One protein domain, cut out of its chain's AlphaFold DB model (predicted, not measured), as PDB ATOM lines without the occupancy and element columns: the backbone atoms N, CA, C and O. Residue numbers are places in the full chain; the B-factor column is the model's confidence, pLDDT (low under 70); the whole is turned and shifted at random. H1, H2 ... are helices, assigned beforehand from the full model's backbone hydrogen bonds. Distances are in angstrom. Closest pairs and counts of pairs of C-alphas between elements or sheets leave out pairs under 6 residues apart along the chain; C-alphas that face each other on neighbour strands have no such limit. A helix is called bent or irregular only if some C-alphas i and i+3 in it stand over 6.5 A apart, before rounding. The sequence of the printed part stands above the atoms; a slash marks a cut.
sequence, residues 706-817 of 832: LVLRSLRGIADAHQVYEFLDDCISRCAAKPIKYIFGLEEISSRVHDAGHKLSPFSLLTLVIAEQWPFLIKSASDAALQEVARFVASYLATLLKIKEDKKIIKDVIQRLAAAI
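Overview. This is residues 706 to 817 of the 832 residues of the protein "Nucleolar pre-ribosomal-associated protein 1" of Lachnellula cervina (UniProt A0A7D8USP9). Three helices, H4, H5 and H6, stand side by side in a small up-and-down bundle, each running against the one before it in the chain. H2 crosses one side of this bundle over H4 and H5, H3 crosses another side over H4 and H6, and the short H1 packs on H5. The printed part has 112 residues, with six named helices in the order H1 to H6 and no named strand; the class is all helix. The whole is compact, with a radius of gyration of the C-alphas of 14.4 A, and elongated, spanning 47 by 26 by 26 A.

Arrangement. Begin with the longest helix, H5, residues 779 to 798. It forms a hairpin with H6, residues 803 to 815; they only just touch, with 3 pairs of C-alphas within 8 A, the closest being Leu 797 and Lys 803 at 6.2 A, at a shallow tilt of 14 degrees, opposite ways. H4, residues 762 to 776, touches H6 at a shallow tilt of 9 degrees, the same way; its closest C-alphas there are Ala 767 and Leu 813, 5.9 A apart. H4 and H5 are close but not clearly touching, with the C-alphas of Ile 774 and Leu 782 6.8 A apart. Now look outward to H2, residues 717 to 733: its residues 717 to 723 touch H5 at a steep tilt of 59 degrees, closest at C-alphas Val 720 and Val 785, 5.4 A. Its residues 727 to 731 touch H4 at a steep tilt of 54 degrees, closest at C-alphas Cys 727 and Val 765, 5.7 A. H3, residues 735 to 749, is about perpendicular to H4 at 82 degrees and touches it, closest at C-alphas Tyr 738 and Leu 764, 6.7 A. H3 also touches H6, closest at C-alphas Val 749 and Lys 804, 6.7 A. H1, residues 706 to 709, touches H5, closest at C-alphas Val 707 and Tyr 792, 6.3 A. Each O i to N i+4 pair is within hydrogen-bond range in H2, H5 and H6, against 10 of 11 in H3 and 8 of 11 in H4; H1 is too short for such a pair.

Along the chain. Find C-alpha 779 at (500.193, -55.361, 8.165); from there H5 runs 28.8 A to C-alpha 798. H2 is 24.6 A long, H3 21.0 A, H4 20.4 A, H6 18.4 A and H1 5.2 A. H4 is irregular: C-alphas 768 and 771 are 7.0 A apart. H1 begins at C-alpha 706, (496.467, -79.987, 6.244), and H6 ends at C-alpha 815, (514.530, -61.590, 16.742).

Size, cuts and confidence. The two C-alphas farthest apart are those of Ala 715 and Ala 752, 47.5 A. The printed part has no cut; the link from H3 to H4, residues 750 to 761, is long. The mean pLDDT of the printed part is 82.5, and it is under 70 at residue 713, residues 715 to 716 and residues 751 to 755.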
ATOM      1  N   LEU A 706     497.453 -80.182   5.177       85.88
ATOM      2  CA  LEU A 706     496.467 -79.987   6.244       85.88
ATOM      3  C   LEU A 706     496.499 -78.559   6.807       85.88
ATOM      4  O   LEU A 706     495.439 -77.981   7.036       85.88
ATOM      5  N   VAL A 707     497.687 -77.981   6.996       87.06
ATOM      6  CA  VAL A 707     497.818 -76.580   7.428       87.06
ATOM      7  C   VAL A 707     497.340 -75.637   6.320       87.06
ATOM      8  O   VAL A 707     496.601 -74.704   6.599       87.06
ATOM      9  N   LEU A 708     497.647 -75.907   5.049       87.00
ATOM     10  CA  LEU A 708     497.140 -75.098   3.929       87.00
ATOM     11  C   LEU A 708     495.605 -75.106   3.829       87.00
ATOM     12  O   LEU A 708     495.005 -74.103   3.448       87.00
ATOM     13  N   ARG A 709     494.934 -76.193   4.232       85.00
ATOM     14  CA  ARG A 709     493.460 -76.252   4.281       85.00
ATOM     15  C   ARG A 709     492.848 -75.240   5.247       85.00
ATOM     16  O   ARG A 709     491.709 -74.834   5.020       85.00
ATOM     17  N   SER A 710     493.571 -74.804   6.284       82.88
ATOM     18  CA  SER A 710     493.064 -73.772   7.199       82.88
ATOM     19  C   SER A 710     492.978 -72.388   6.552       82.88
ATOM     20  O   SER A 710     492.394 -71.490   7.146       82.88
ATOM     21  N   LEU A 711     493.537 -72.208   5.349       80.19
ATOM     22  CA  LEU A 711     493.472 -70.962   4.581       80.19
ATOM     23  C   LEU A 711     492.195 -70.835   3.730       80.19
ATOM     24  O   LEU A 711     491.996 -69.820   3.063       80.19
ATOM     25  N   ARG A 712     491.319 -71.851   3.716       74.38
ATOM     26  CA  ARG A 712     490.076 -71.806   2.932       74.38
ATOM     27  C   ARG A 712     489.148 -70.693   3.415       74.38
ATOM     28  O   ARG A 712     488.807 -70.632   4.590       74.38
ATOM     29  N   GLY A 713     488.671 -69.874   2.476       66.06
ATOM     30  CA  GLY A 713     487.695 -68.813   2.746       66.06
ATOM     31  C   GLY A 713     488.287 -67.514   3.300       66.06
ATOM     32  O   GLY A 713     487.526 -66.605   3.617       66.06
ATOM     33  N   ILE A 714     489.618 -67.403   3.398       76.00
ATOM     34  CA  ILE A 714     490.311 -66.176   3.808       76.00
ATOM     35  C   ILE A 714     490.621 -65.332   2.561       76.00
ATOM     36  O   ILE A 714     491.227 -65.831   1.615       76.00
ATOM     37  N   ALA A 715     490.222 -64.055   2.556       62.31
ATOM     38  CA  ALA A 715     490.379 -63.157   1.404       62.31
ATOM     39  C   ALA A 715     491.856 -62.930   0.998       62.31
ATOM     40  O   ALA A 715     492.188 -62.927  -0.188       62.31
ATOM     41  N   ASP A 716     492.759 -62.839   1.978       69.12
ATOM     42  CA  ASP A 716     494.192 -62.574   1.771       69.12
ATOM     43  C   ASP A 716     495.055 -63.845   1.634       69.12
ATOM     44  O   ASP A 716     496.283 -63.780   1.607       69.12
ATOM     45  N   ALA A 717     494.440 -65.027   1.487       76.00
ATOM     46  CA  ALA A 717     495.170 -66.297   1.384       76.00
ATOM     47  C   ALA A 717     496.177 -66.345   0.215       76.00
ATOM     48  O   ALA A 717     497.174 -67.066   0.286       76.00
ATOM     49  N   HIS A 718     495.946 -65.571  -0.850       78.69
ATOM     50  CA  HIS A 718     496.827 -65.490  -2.020       78.69
ATOM     51  C   HIS A 718     498.255 -65.034  -1.663       78.69
ATOM     52  O   HIS A 718     499.214 -65.573  -2.210       78.69
ATOM     53  N   GLN A 719     498.410 -64.138  -0.683       82.38
ATOM     54  CA  GLN A 719     499.716 -63.639  -0.226       82.38
ATOM     55  C   GLN A 719     500.536 -64.729   0.474       82.38
ATOM     56  O   GLN A 719     501.761 -64.771   0.353       82.38
ATOM     57  N   VAL A 720     499.863 -65.652   1.173       84.56
ATOM     58  CA  VAL A 720     500.512 -66.810   1.803       84.56
ATOM     59  C   VAL A 720     501.056 -67.755   0.734       84.56
ATOM     60  O   VAL A 720     502.199 -68.195   0.836       84.56
ATOM     61  N   TYR A 721     500.282 -68.030  -0.320       86.88
ATOM     62  CA  TYR A 721     500.742 -68.870  -1.429       86.88
ATOM     63  C   TYR A 721     501.911 -68.241  -2.199       86.88
ATOM     64  O   TYR A 721     502.853 -68.961  -2.513       86.88
ATOM     65  N   GLU A 722     501.906 -66.927  -2.456       86.69
ATOM     66  CA  GLU A 722     503.030 -66.239  -3.115       86.69
ATOM     67  C   GLU A 722     504.318 -66.289  -2.274       86.69
ATOM     68  O   GLU A 722     505.387 -66.609  -2.798       86.69
ATOM     69  N   PHE A 723     504.223 -66.049  -0.960       88.06
ATOM     70  CA  PHE A 723     505.370 -66.150  -0.052       88.06
ATOM     71  C   PHE A 723     505.941 -67.574   0.007       88.06
ATOM     72  O   PHE A 723     507.162 -67.769  -0.032       88.06
ATOM     73  N   LEU A 724     505.067 -68.581   0.093       89.31
ATOM     74  CA  LEU A 724     505.484 -69.982   0.098       89.31
ATOM     75  C   LEU A 724     506.105 -70.392  -1.234       89.31
ATOM     76  O   LEU A 724     507.109 -71.100  -1.223       89.31
ATOM     77  N   ASP A 725     505.566 -69.917  -2.355       88.56
ATOM     78  CA  ASP A 725     506.111 -70.186  -3.683       88.56
ATOM     79  C   ASP A 725     507.555 -69.696  -3.818       88.56
ATOM     80  O   ASP A 725     508.428 -70.436  -4.276       88.56
ATOM     81  N   ASP A 726     507.833 -68.478  -3.348       88.69
ATOM     82  CA  ASP A 726     509.178 -67.906  -3.361       88.69
ATOM     83  C   ASP A 726     510.137 -68.686  -2.446       88.69
ATOM     84  O   ASP A 726     511.291 -68.932  -2.815       88.69
ATOM     85  N   CYS A 727     509.671 -69.115  -1.268       90.19
ATOM     86  CA  CYS A 727     510.464 -69.934  -0.349       90.19
ATOM     87  C   CYS A 727     510.777 -71.316  -0.942       90.19
ATOM     88  O   CYS A 727     511.933 -71.742  -0.946       90.19
ATOM     89  N   ILE A 728     509.773 -72.006  -1.484       90.94
ATOM     90  CA  ILE A 728     509.930 -73.335  -2.087       90.94
ATOM     91  C   ILE A 728     510.844 -73.254  -3.313       90.94
ATOM     92  O   ILE A 728     511.772 -74.053  -3.441       90.94
ATOM     93  N   SER A 729     510.660 -72.247  -4.167       89.31
ATOM     94  CA  SER A 729     511.483 -72.060  -5.365       89.31
ATOM     95  C   SER A 729     512.949 -71.794  -5.022       89.31
ATOM     96  O   SER A 729     513.851 -72.344  -5.654       89.31
ATOM     97  N   ARG A 730     513.222 -71.008  -3.969       89.12
ATOM     98  CA  ARG A 730     514.586 -70.793  -3.456       89.12
ATOM     99  C   ARG A 730     515.183 -72.059  -2.852       89.12
ATOM    100  O   ARG A 730     516.382 -72.281  -3.024       89.12
ATOM    101  N   CYS A 731     514.372 -72.859  -2.155       88.62
ATOM    102  CA  CYS A 731     514.784 -74.145  -1.597       88.62
ATOM    103  C   CYS A 731     515.232 -75.094  -2.712       88.62
ATOM    104  O   CYS A 731     516.365 -75.564  -2.693       88.62
ATOM    105  N   ALA A 732     514.383 -75.288  -3.724       87.69
ATOM    106  CA  ALA A 732     514.648 -76.180  -4.849       87.69
ATOM    107  C   ALA A 732     515.809 -75.701  -5.740       87.69
ATOM    108  O   ALA A 732     516.560 -76.513  -6.270       87.69
ATOM    109  N   ALA A 733     516.016 -74.386  -5.878       87.88
ATOM    110  CA  ALA A 733     517.133 -73.848  -6.657       87.88
ATOM    111  C   ALA A 733     518.502 -74.019  -5.970       87.88
ATOM    112  O   ALA A 733     519.528 -74.072  -6.649       87.88
ATOM    113  N   LYS A 734     518.548 -74.041  -4.629       88.31
ATOM    114  CA  LYS A 734     519.797 -74.110  -3.844       88.31
ATOM    115  C   LYS A 734     519.685 -75.058  -2.636       88.31
ATOM    116  O   LYS A 734     519.997 -74.629  -1.522       88.31
ATOM    117  N   PRO A 735     519.314 -76.339  -2.813       85.25
ATOM    118  CA  PRO A 735     519.068 -77.252  -1.693       85.25
ATOM    119  C   PRO A 735     520.330 -77.469  -0.846       85.25
ATOM    120  O   PRO A 735     520.278 -77.419   0.379       85.25
ATOM    121  N   ILE A 736     521.496 -77.564  -1.496       86.50
ATOM    122  CA  ILE A 736     522.808 -77.755  -0.855       86.50
ATOM    123  C   ILE A 736     523.118 -76.658   0.179       86.50
ATOM    124  O   ILE A 736     523.642 -76.952   1.251       86.50
ATOM    125  N   LYS A 737     522.754 -75.395  -0.098       89.25
ATOM    126  CA  LYS A 737     522.962 -74.275   0.839       89.25
ATOM    127  C   LYS A 737     522.245 -74.535   2.166       89.25
ATOM    128  O   LYS A 737     522.807 -74.292   3.231       89.25
ATOM    129  N   TYR A 738     521.003 -75.004   2.095       87.19
ATOM    130  CA  TYR A 738     520.167 -75.225   3.272       87.19
ATOM    131  C   TYR A 738     520.521 -76.522   3.997       87.19
ATOM    132  O   TYR A 738     520.406 -76.560   5.216       87.19
ATOM    133  N   ILE A 739     521.031 -77.532   3.286       85.56
ATOM    134  CA  ILE A 739     521.608 -78.737   3.901       85.56
ATOM    135  C   ILE A 739     522.815 -78.360   4.772       85.56
ATOM    136  O   ILE A 739     522.834 -78.687   5.954       85.56
ATOM    137  N   PHE A 740     523.767 -77.578   4.249       86.94
ATOM    138  CA  PHE A 740     524.897 -77.097   5.057       86.94
ATOM    139  C   PHE A 740     524.452 -76.185   6.208       86.94
ATOM    140  O   PHE A 740     524.974 -76.278   7.317       86.94
ATOM    141  N   GLY A 741     523.450 -75.331   5.977       83.94
ATOM    142  CA  GLY A 741     522.857 -74.517   7.040       83.94
ATOM    143  C   GLY A 741     522.239 -75.362   8.161       83.94
ATOM    144  O   GLY A 741     522.363 -75.013   9.334       83.94
ATOM    145  N   LEU A 742     521.614 -76.494   7.821       84.31
ATOM    146  CA  LEU A 742     521.077 -77.444   8.793       84.31
ATOM    147  C   LEU A 742     522.196 -78.105   9.608       84.31
ATOM    148  O   LEU A 742     522.074 -78.202  10.828       84.31
ATOM    149  N   GLU A 743     523.293 -78.509   8.968       84.38
ATOM    150  CA  GLU A 743     524.472 -79.072   9.644       84.38
ATOM    151  C   GLU A 743     525.108 -78.074  10.626       84.38
ATOM    152  O   GLU A 743     525.440 -78.438  11.754       84.38
ATOM    153  N   GLU A 744     525.211 -76.796  10.247       83.94
ATOM    154  CA  GLU A 744     525.740 -75.725  11.103       83.94
ATOM    155  C   GLU A 744     524.835 -75.421  12.310       83.94
ATOM    156  O   GLU A 744     525.294 -75.032  13.385       83.94
ATOM    157  N   ILE A 745     523.516 -75.544  12.159       82.31
ATOM    158  CA  ILE A 745     522.590 -75.406  13.291       82.31
ATOM    159  C   ILE A 745     522.668 -76.649  14.174       82.31
ATOM    160  O   ILE A 745     522.733 -76.528  15.395       82.31
ATOM    161  N   SER A 746     522.728 -77.836  13.571       81.19
ATOM    162  CA  SER A 746     522.832 -79.098  14.300       81.19
ATOM    163  C   SER A 746     524.095 -79.159  15.163       81.19
ATOM    164  O   SER A 746     524.001 -79.498  16.338       81.19
ATOM    165  N   SER A 747     525.246 -78.720  14.640       79.38
ATOM    166  CA  SER A 747     526.514 -78.680  15.387       79.38
ATOM    167  C   SER A 747     526.539 -77.665  16.534       79.38
ATOM    168  O   SER A 747     527.306 -77.830  17.480       79.38
ATOM    169  N   ARG A 748     525.700 -76.621  16.481       79.44
ATOM    170  CA  ARG A 748     525.525 -75.657  17.580       79.44
ATOM    171  C   ARG A 748     524.554 -76.134  18.654       79.44
ATOM    172  O   ARG A 748     524.671 -75.729  19.806       79.44
ATOM    173  N   VAL A 749     523.556 -76.918  18.259       78.38
ATOM    174  CA  VAL A 749     522.388 -77.256  19.086       78.38
ATOM    175  C   VAL A 749     522.496 -78.653  19.717       78.38
ATOM    176  O   VAL A 749     521.867 -78.923  20.750       78.38
ATOM    177  N   HIS A 750     523.289 -79.545  19.125       76.88
ATOM    178  CA  HIS A 750     523.537 -80.903  19.610       76.88
ATOM    179  C   HIS A 750     525.021 -81.165  19.859       76.88
ATOM    180  O   HIS A 750     525.889 -80.551  19.247       76.88
ATOM    181  N   ASP A 751     525.298 -82.116  20.752       68.38
ATOM    182  CA  ASP A 751     526.656 -82.551  21.079       68.38
ATOM    183  C   ASP A 751     527.299 -83.327  19.912       68.38
ATOM    184  O   ASP A 751     526.612 -83.954  19.093       68.38
ATOM    185  N   ALA A 752     528.634 -83.307  19.842       55.34
ATOM    186  CA  ALA A 752     529.399 -83.945  18.771       55.34
ATOM    187  C   ALA A 752     529.047 -85.442  18.629       55.34
ATOM    188  O   ALA A 752     529.249 -86.228  19.553       55.34
ATOM    189  N   GLY A 753     528.534 -85.839  17.455       55.91
ATOM    190  CA  GLY A 753     528.181 -87.230  17.125       55.91
ATOM    191  C   GLY A 753     526.681 -87.534  16.998       55.91
ATOM    192  O   GLY A 753     526.322 -88.674  16.699       55.91
ATOM    193  N   HIS A 754     525.792 -86.553  17.185       61.69
ATOM    194  CA  HIS A 754     524.355 -86.736  16.950       61.69
ATOM    195  C   HIS A 754     524.054 -86.912  15.448       61.69
ATOM    196  O   HIS A 754     524.449 -86.088  14.625       61.69
ATOM    197  N   LYS A 755     523.335 -87.980  15.068       63.91
ATOM    198  CA  LYS A 755     522.852 -88.156  13.684       63.91
ATOM    199  C   LYS A 755     521.863 -87.037  13.340       63.91
ATOM    200  O   LYS A 755     521.055 -86.666  14.188       63.91
ATOM    201  N   LEU A 756     521.904 -86.527  12.106       70.31
ATOM    202  CA  LEU A 756     520.922 -85.553  11.622       70.31
ATOM    203  C   LEU A 756     519.509 -86.119  11.802       70.31
ATOM    204  O   LEU A 756     519.160 -87.172  11.269       70.31
ATOM    205  N   SER A 757     518.728 -85.439  12.627       75.06
ATOM    206  CA  SER A 757     517.312 -85.693  12.855       75.06
ATOM    207  C   SER A 757     516.491 -85.231  11.643       75.06
ATOM    208  O   SER A 757     516.928 -84.345  10.904       75.06
ATOM    209  N   PRO A 758     515.299 -85.814  11.419       81.50
ATOM    210  CA  PRO A 758     514.416 -85.378  10.344       81.50
ATOM    211  C   PRO A 758     514.040 -83.907  10.527       81.50
ATOM    212  O   PRO A 758     513.558 -83.507  11.592       81.50
ATOM    213  N   PHE A 759     514.266 -83.115   9.480       85.25
ATOM    214  CA  PHE A 759     513.995 -81.684   9.474       85.25
ATOM    215  C   PHE A 759     513.658 -81.202   8.059       85.25
ATOM    216  O   PHE A 759     514.393 -81.481   7.112       85.25
ATOM    217  N   SER A 760     512.562 -80.459   7.911       88.69
ATOM    218  CA  SER A 760     512.141 -79.899   6.619       88.69
ATOM    219  C   SER A 760     512.967 -78.663   6.231       88.69
ATOM    220  O   SER A 760     512.890 -77.629   6.902       88.69
ATOM    221  N   LEU A 761     513.718 -78.724   5.119       88.38
ATOM    222  CA  LEU A 761     514.597 -77.630   4.662       88.38
ATOM    223  C   LEU A 761     513.845 -76.317   4.407       88.38
ATOM    224  O   LEU A 761     514.386 -75.239   4.671       88.38
ATOM    225  N   LEU A 762     512.579 -76.400   3.981       89.50
ATOM    226  CA  LEU A 762     511.696 -75.246   3.788       89.50
ATOM    227  C   LEU A 762     511.674 -74.304   5.006       89.50
ATOM    228  O   LEU A 762     511.625 -73.085   4.847       89.50
ATOM    229  N   THR A 763     511.772 -74.847   6.219       88.31
ATOM    230  CA  THR A 763     511.738 -74.082   7.472       88.31
ATOM    231  C   THR A 763     512.927 -73.123   7.614       88.31
ATOM    232  O   THR A 763     512.760 -72.012   8.119       88.31
ATOM    233  N   LEU A 764     514.115 -73.496   7.116       88.00
ATOM    234  CA  LEU A 764     515.284 -72.603   7.094       88.00
ATOM    235  C   LEU A 764     515.117 -71.481   6.073       88.00
ATOM    236  O   LEU A 764     515.518 -70.346   6.329       88.00
ATOM    237  N   VAL A 765     514.495 -71.782   4.932       89.31
ATOM    238  CA  VAL A 765     514.238 -70.779   3.895       89.31
ATOM    239  C   VAL A 765     513.220 -69.752   4.372       89.31
ATOM    240  O   VAL A 765     513.431 -68.556   4.177       89.31
ATOM    241  N   ILE A 766     512.161 -70.197   5.057       89.75
ATOM    242  CA  ILE A 766     511.182 -69.304   5.689       89.75
ATOM    243  C   ILE A 766     511.896 -68.362   6.664       89.75
ATOM    244  O   ILE A 766     511.671 -67.156   6.609       89.75
ATOM    245  N   ALA A 767     512.810 -68.875   7.494       86.75
ATOM    246  CA  ALA A 767     513.593 -68.055   8.420       86.75
ATOM    247  C   ALA A 767     514.497 -67.030   7.717       86.75
ATOM    248  O   ALA A 767     514.636 -65.907   8.198       86.75
ATOM    249  N   GLU A 768     515.082 -67.385   6.570       88.12
ATOM    250  CA  GLU A 768     515.881 -66.467   5.753       88.12
ATOM    251  C   GLU A 768     515.026 -65.377   5.085       88.12
ATOM    252  O   GLU A 768     515.457 -64.228   5.010       88.12
ATOM    253  N   GLN A 769     513.832 -65.715   4.584       88.44
ATOM    254  CA  GLN A 769     512.960 -64.771   3.869       88.44
ATOM    255  C   GLN A 769     512.099 -63.902   4.802       88.44
ATOM    256  O   GLN A 769     511.661 -62.821   4.406       88.44
ATOM    257  N   TRP A 770     511.904 -64.320   6.053       86.38
ATOM    258  CA  TRP A 770     511.085 -63.621   7.046       86.38
ATOM    259  C   TRP A 770     511.429 -62.130   7.250       86.38
ATOM    260  O   TRP A 770     510.516 -61.302   7.197       86.38
ATOM    261  N   PRO A 771     512.709 -61.714   7.391       84.75
ATOM    262  CA  PRO A 771     513.057 -60.302   7.584       84.75
ATOM    263  C   PRO A 771     512.769 -59.426   6.358       84.75
ATOM    264  O   PRO A 771     512.614 -58.212   6.490       84.75
ATOM    265  N   PHE A 772     512.739 -60.020   5.161       84.69
ATOM    266  CA  PHE A 772     512.416 -59.312   3.925       84.69
ATOM    267  C   PHE A 772     510.911 -59.081   3.817       84.69
ATOM    268  O   PHE A 772     510.504 -57.962   3.513       84.69
ATOM    269  N   LEU A 773     510.102 -60.086   4.173       84.00
ATOM    270  CA  LEU A 773     508.644 -59.974   4.203       84.00
ATOM    271  C   LEU A 773     508.175 -58.867   5.159       84.00
ATOM    272  O   LEU A 773     507.332 -58.058   4.781       84.00
ATOM    273  N   ILE A 774     508.766 -58.775   6.357       83.31
ATOM    274  CA  ILE A 774     508.439 -57.728   7.347       83.31
ATOM    275  C   ILE A 774     508.658 -56.314   6.785       83.31
ATOM    276  O   ILE A 774     507.959 -55.380   7.166       83.31
ATOM    277  N   LYS A 775     509.633 -56.138   5.886       80.69
ATOM    278  CA  LYS A 775     509.956 -54.832   5.296       80.69
ATOM    279  C   LYS A 775     509.069 -54.472   4.105       80.69
ATOM    280  O   LYS A 775     508.981 -53.292   3.782       80.69
ATOM    281  N   SER A 776     508.483 -55.459   3.424       78.81
ATOM    282  CA  SER A 776     507.797 -55.262   2.141       78.81
ATOM    283  C   SER A 776     506.282 -55.478   2.176       78.81
ATOM    284  O   SER A 776     505.598 -54.982   1.286       78.81
ATOM    285  N   ALA A 777     505.752 -56.239   3.136       77.75
ATOM    286  CA  ALA A 777     504.340 -56.629   3.183       77.75
ATOM    287  C   ALA A 777     503.458 -55.621   3.944       77.75
ATOM    288  O   ALA A 777     503.938 -54.871   4.790       77.75
ATOM    289  N   SER A 778     502.150 -55.624   3.663       77.50
ATOM    290  CA  SER A 778     501.156 -54.891   4.459       77.50
ATOM    291  C   SER A 778     500.915 -55.571   5.815       77.50
ATOM    292  O   SER A 778     501.120 -56.778   5.955       77.50
ATOM    293  N   ASP A 779     500.432 -54.823   6.814       76.88
ATOM    294  CA  ASP A 779     500.193 -55.361   8.165       76.88
ATOM    295  C   ASP A 779     499.213 -56.552   8.169       76.88
ATOM    296  O   ASP A 779     499.424 -57.522   8.897       76.88
ATOM    297  N   ALA A 780     498.181 -56.519   7.316       76.06
ATOM    298  CA  ALA A 780     497.226 -57.618   7.154       76.06
ATOM    299  C   ALA A 780     497.888 -58.871   6.549       76.06
ATOM    300  O   ALA A 780     497.757 -59.966   7.096       76.06
ATOM    301  N   ALA A 781     498.681 -58.696   5.485       75.75
ATOM    302  CA  ALA A 781     499.433 -59.774   4.844       75.75
ATOM    303  C   ALA A 781     500.402 -60.448   5.817       75.75
ATOM    304  O   ALA A 781     500.476 -61.674   5.914       75.75
ATOM    305  N   LEU A 782     501.130 -59.630   6.581       82.00
ATOM    306  CA  LEU A 782     502.097 -60.099   7.560       82.00
ATOM    307  C   LEU A 782     501.423 -60.928   8.660       82.00
ATOM    308  O   LEU A 782     501.964 -61.953   9.073       82.00
ATOM    309  N   GLN A 783     500.236 -60.517   9.113       82.56
ATOM    310  CA  GLN A 783     499.496 -61.211  10.162       82.56
ATOM    311  C   GLN A 783     498.978 -62.585   9.702       82.56
ATOM    312  O   GLN A 783     499.043 -63.553  10.465       82.56
ATOM    313  N   GLU A 784     498.519 -62.692   8.453       81.62
ATOM    314  CA  GLU A 784     498.069 -63.955   7.860       81.62
ATOM    315  C   GLU A 784     499.232 -64.929   7.626       81.62
ATOM    316  O   GLU A 784     499.158 -66.094   8.035       81.62
ATOM    317  N   VAL A 785     500.350 -64.452   7.062       83.44
ATOM    318  CA  VAL A 785     501.551 -65.281   6.873       83.44
ATOM    319  C   VAL A 785     502.136 -65.710   8.224       83.44
ATOM    320  O   VAL A 785     502.496 -66.876   8.385       83.44
ATOM    321  N   ALA A 786     502.164 -64.827   9.232       84.69
ATOM    322  CA  ALA A 786     502.602 -65.174  10.587       84.69
ATOM    323  C   ALA A 786     501.754 -66.291  11.203       84.69
ATOM    324  O   ALA A 786     502.298 -67.265  11.726       84.69
ATOM    325  N   ARG A 787     500.421 -66.194  11.092       85.88
ATOM    326  CA  ARG A 787     499.502 -67.218  11.608       85.88
ATOM    327  C   ARG A 787     499.711 -68.566  10.922       85.88
ATOM    328  O   ARG A 787     499.672 -69.606  11.588       85.88
ATOM    329  N   PHE A 788     499.955 -68.554   9.610       87.94
ATOM    330  CA  PHE A 788     500.288 -69.760   8.860       87.94
ATOM    331  C   PHE A 788     501.611 -70.373   9.336       87.94
ATOM    332  O   PHE A 788     501.642 -71.555   9.677       87.94
ATOM    333  N   VAL A 789     502.687 -69.579   9.420       87.25
ATOM    334  CA  VAL A 789     504.018 -70.050   9.842       87.25
ATOM    335  C   VAL A 789     503.975 -70.629  11.259       87.25
ATOM    336  O   VAL A 789     504.507 -71.714  11.482       87.25
ATOM    337  N   ALA A 790     503.276 -69.984  12.195       86.38
ATOM    338  CA  ALA A 790     503.075 -70.499  13.552       86.38
ATOM    339  C   ALA A 790     502.371 -71.870  13.551       86.38
ATOM    340  O   ALA A 790     502.817 -72.828  14.188       86.38
ATOM    341  N   SER A 791     501.292 -71.992  12.772       86.81
ATOM    342  CA  SER A 791     500.524 -73.238  12.636       86.81
ATOM    343  C   SER A 791     501.344 -74.353  11.974       86.81
ATOM    344  O   SER A 791     501.259 -75.519  12.379       86.81
ATOM    345  N   TYR A 792     502.174 -74.000  10.992       88.75
ATOM    346  CA  TYR A 792     503.107 -74.905  10.328       88.75
ATOM    347  C   TYR A 792     504.174 -75.422  11.301       88.75
ATOM    348  O   TYR A 792     504.280 -76.633  11.489       88.75
ATOM    349  N   LEU A 793     504.884 -74.538  12.010       87.81
ATOM    350  CA  LEU A 793     505.911 -74.913  12.994       87.81
ATOM    351  C   LEU A 793     505.340 -75.764  14.139       87.81
ATOM    352  O   LEU A 793     505.942 -76.765  14.538       87.81
ATOM    353  N   ALA A 794     504.141 -75.429  14.630       86.44
ATOM    354  CA  ALA A 794     503.438 -76.239  15.623       86.44
ATOM    355  C   ALA A 794     503.122 -77.653  15.104       86.44
ATOM    356  O   ALA A 794     503.145 -78.620  15.869       86.44
ATOM    357  N   THR A 795     502.846 -77.789  13.807       87.00
ATOM    358  CA  THR A 795     502.601 -79.080  13.155       87.00
ATOM    359  C   THR A 795     503.894 -79.879  12.985       87.00
ATOM    360  O   THR A 795     503.891 -81.075  13.282       87.00
ATOM    361  N   LEU A 796     505.018 -79.235  12.645       86.06
ATOM    362  CA  LEU A 796     506.338 -79.884  12.586       86.06
ATOM    363  C   LEU A 796     506.742 -80.516  13.934       86.06
ATOM    364  O   LEU A 796     507.223 -81.649  14.002       86.06
ATOM    365  N   LEU A 797     506.452 -79.828  15.044       85.75
ATOM    366  CA  LEU A 797     506.672 -80.368  16.392       85.75
ATOM    367  C   LEU A 797     505.792 -81.593  16.695       85.75
ATOM    368  O   LEU A 797     506.224 -82.492  17.424       85.75
ATOM    369  N   LYS A 798     504.567 -81.644  16.152       85.31
ATOM    370  CA  LYS A 798     503.636 -82.776  16.319       85.31
ATOM    371  C   LYS A 798     504.064 -84.005  15.515       85.31
ATOM    372  O   LYS A 798     503.917 -85.117  16.019       85.31
ATOM    373  N   ILE A 799     504.634 -83.820  14.322       84.88
ATOM    374  CA  ILE A 799     505.161 -84.922  13.490       84.88
ATOM    375  C   ILE A 799     506.535 -85.436  13.951       84.88
ATOM    376  O   ILE A 799     507.059 -86.379  13.365       84.88
ATOM    377  N   LYS A 800     507.065 -84.889  15.058       83.19
ATOM    378  CA  LYS A 800     508.329 -85.275  15.708       83.19
ATOM    379  C   LYS A 800     509.593 -84.902  14.918       83.19
ATOM    380  O   LYS A 800     510.597 -85.601  15.033       83.19
ATOM    381  N   GLU A 801     509.570 -83.788  14.188       84.12
ATOM    382  CA  GLU A 801     510.812 -83.148  13.728       84.12
ATOM    383  C   GLU A 801     511.626 -82.592  14.913       84.12
ATOM    384  O   GLU A 801     511.134 -82.488  16.046       84.12
ATOM    385  N   ASP A 802     512.898 -82.258  14.672       83.81
ATOM    386  CA  ASP A 802     513.827 -81.866  15.733       83.81
ATOM    387  C   ASP A 802     513.381 -80.619  16.506       83.81
ATOM    388  O   ASP A 802     513.479 -79.475  16.055       83.81
ATOM    389  N   LYS A 803     512.952 -80.848  17.749       82.12
ATOM    390  CA  LYS A 803     512.439 -79.800  18.632       82.12
ATOM    391  C   LYS A 803     513.475 -78.734  18.969       82.12
ATOM    392  O   LYS A 803     513.080 -77.599  19.225       82.12
ATOM    393  N   LYS A 804     514.765 -79.075  19.055       82.44
ATOM    394  CA  LYS A 804     515.796 -78.100  19.424       82.44
ATOM    395  C   LYS A 804     516.121 -77.190  18.241       82.44
ATOM    396  O   LYS A 804     516.196 -75.979  18.424       82.44
ATOM    397  N   ILE A 805     516.215 -77.756  17.036       82.50
ATOM    398  CA  ILE A 805     516.447 -76.992  15.800       82.50
ATOM    399  C   ILE A 805     515.242 -76.086  15.499       82.50
ATOM    400  O   ILE A 805     515.418 -74.903  15.222       82.50
ATOM    401  N   ILE A 806     514.007 -76.585  15.650       84.50
ATOM    402  CA  ILE A 806     512.794 -75.762  15.484       84.50
ATOM    403  C   ILE A 806     512.768 -74.596  16.488       84.50
ATOM    404  O   ILE A 806     512.412 -73.479  16.117       84.50
ATOM    405  N   LYS A 807     513.179 -74.813  17.748       84.62
ATOM    406  CA  LYS A 807     513.273 -73.737  18.752       84.62
ATOM    407  C   LYS A 807     514.289 -72.656  18.369       84.62
ATOM    408  O   LYS A 807     513.977 -71.481  18.544       84.62
ATOM    409  N   ASP A 808     515.456 -73.034  17.845       84.50
ATOM    410  CA  ASP A 808     516.456 -72.076  17.344       84.50
ATOM    411  C   ASP A 808     515.881 -71.233  16.193       84.50
ATOM    412  O   ASP A 808     515.981 -70.006  16.196       84.50
ATOM    413  N   VAL A 809     515.170 -71.867  15.255       83.88
ATOM    414  CA  VAL A 809     514.503 -71.156  14.153       83.88
ATOM    415  C   VAL A 809     513.424 -70.192  14.660       83.88
ATOM    416  O   VAL A 809     513.377 -69.048  14.207       83.88
ATOM    417  N   ILE A 810     512.597 -70.593  15.633       84.94
ATOM    418  CA  ILE A 810     511.590 -69.707  16.251       84.94
ATOM    419  C   ILE A 810     512.255 -68.480  16.894       84.94
ATOM    420  O   ILE A 810     511.766 -67.362  16.732       84.94
ATOM    421  N   GLN A 811     513.390 -68.657  17.582       83.75
ATOM    422  CA  GLN A 811     514.136 -67.539  18.172       83.75
ATOM    423  C   GLN A 811     514.651 -66.565  17.104       83.75
ATOM    424  O   GLN A 811     514.540 -65.352  17.284       83.75
ATOM    425  N   ARG A 812     515.143 -67.074  15.965       83.19
ATOM    426  CA  ARG A 812     515.569 -66.239  14.827       83.19
ATOM    427  C   ARG A 812     514.407 -65.465  14.205       83.19
ATOM    428  O   ARG A 812     514.557 -64.280  13.920       83.19
ATOM    429  N   LEU A 813     513.252 -66.110  14.036       83.56
ATOM    430  CA  LEU A 813     512.036 -65.464  13.527       83.56
ATOM    431  C   LEU A 813     511.559 -64.343  14.463       83.56
ATOM    432  O   LEU A 813     511.199 -63.265  13.994       83.56
ATOM    433  N   ALA A 814     511.603 -64.570  15.781       81.06
ATOM    434  CA  ALA A 814     511.217 -63.581  16.786       81.06
ATOM    435  C   ALA A 814     512.192 -62.390  16.860       81.06
ATOM    436  O   ALA A 814     511.751 -61.251  17.009       81.06
ATOM    437  N   ALA A 815     513.500 -62.632  16.719       79.69
ATOM    438  CA  ALA A 815     514.530 -61.590  16.742       79.69
ATOM    439  C   ALA A 815     514.468 -60.636  15.534       79.69
ATOM    440  O   ALA A 815     514.939 -59.505  15.613       79.69
ATOM    441  N   ALA A 816     513.884 -61.078  14.418       74.88
ATOM    442  CA  ALA A 816     513.763 -60.288  13.195       74.88
ATOM    443  C   ALA A 816     512.606 -59.264  13.207       74.88
ATOM    444  O   ALA A 816     512.507 -58.464  12.277       74.88
ATOM    445  N   ILE A 817     511.733 -59.276  14.224       73.62
ATOM    446  CA  ILE A 817     510.584 -58.362  14.337       73.62
ATOM    447  C   ILE A 817     511.046 -57.023  14.957       73.62
ATOM    448  O   ILE A 817     511.501 -57.023  16.102       73.62
TER     449      ILE A 817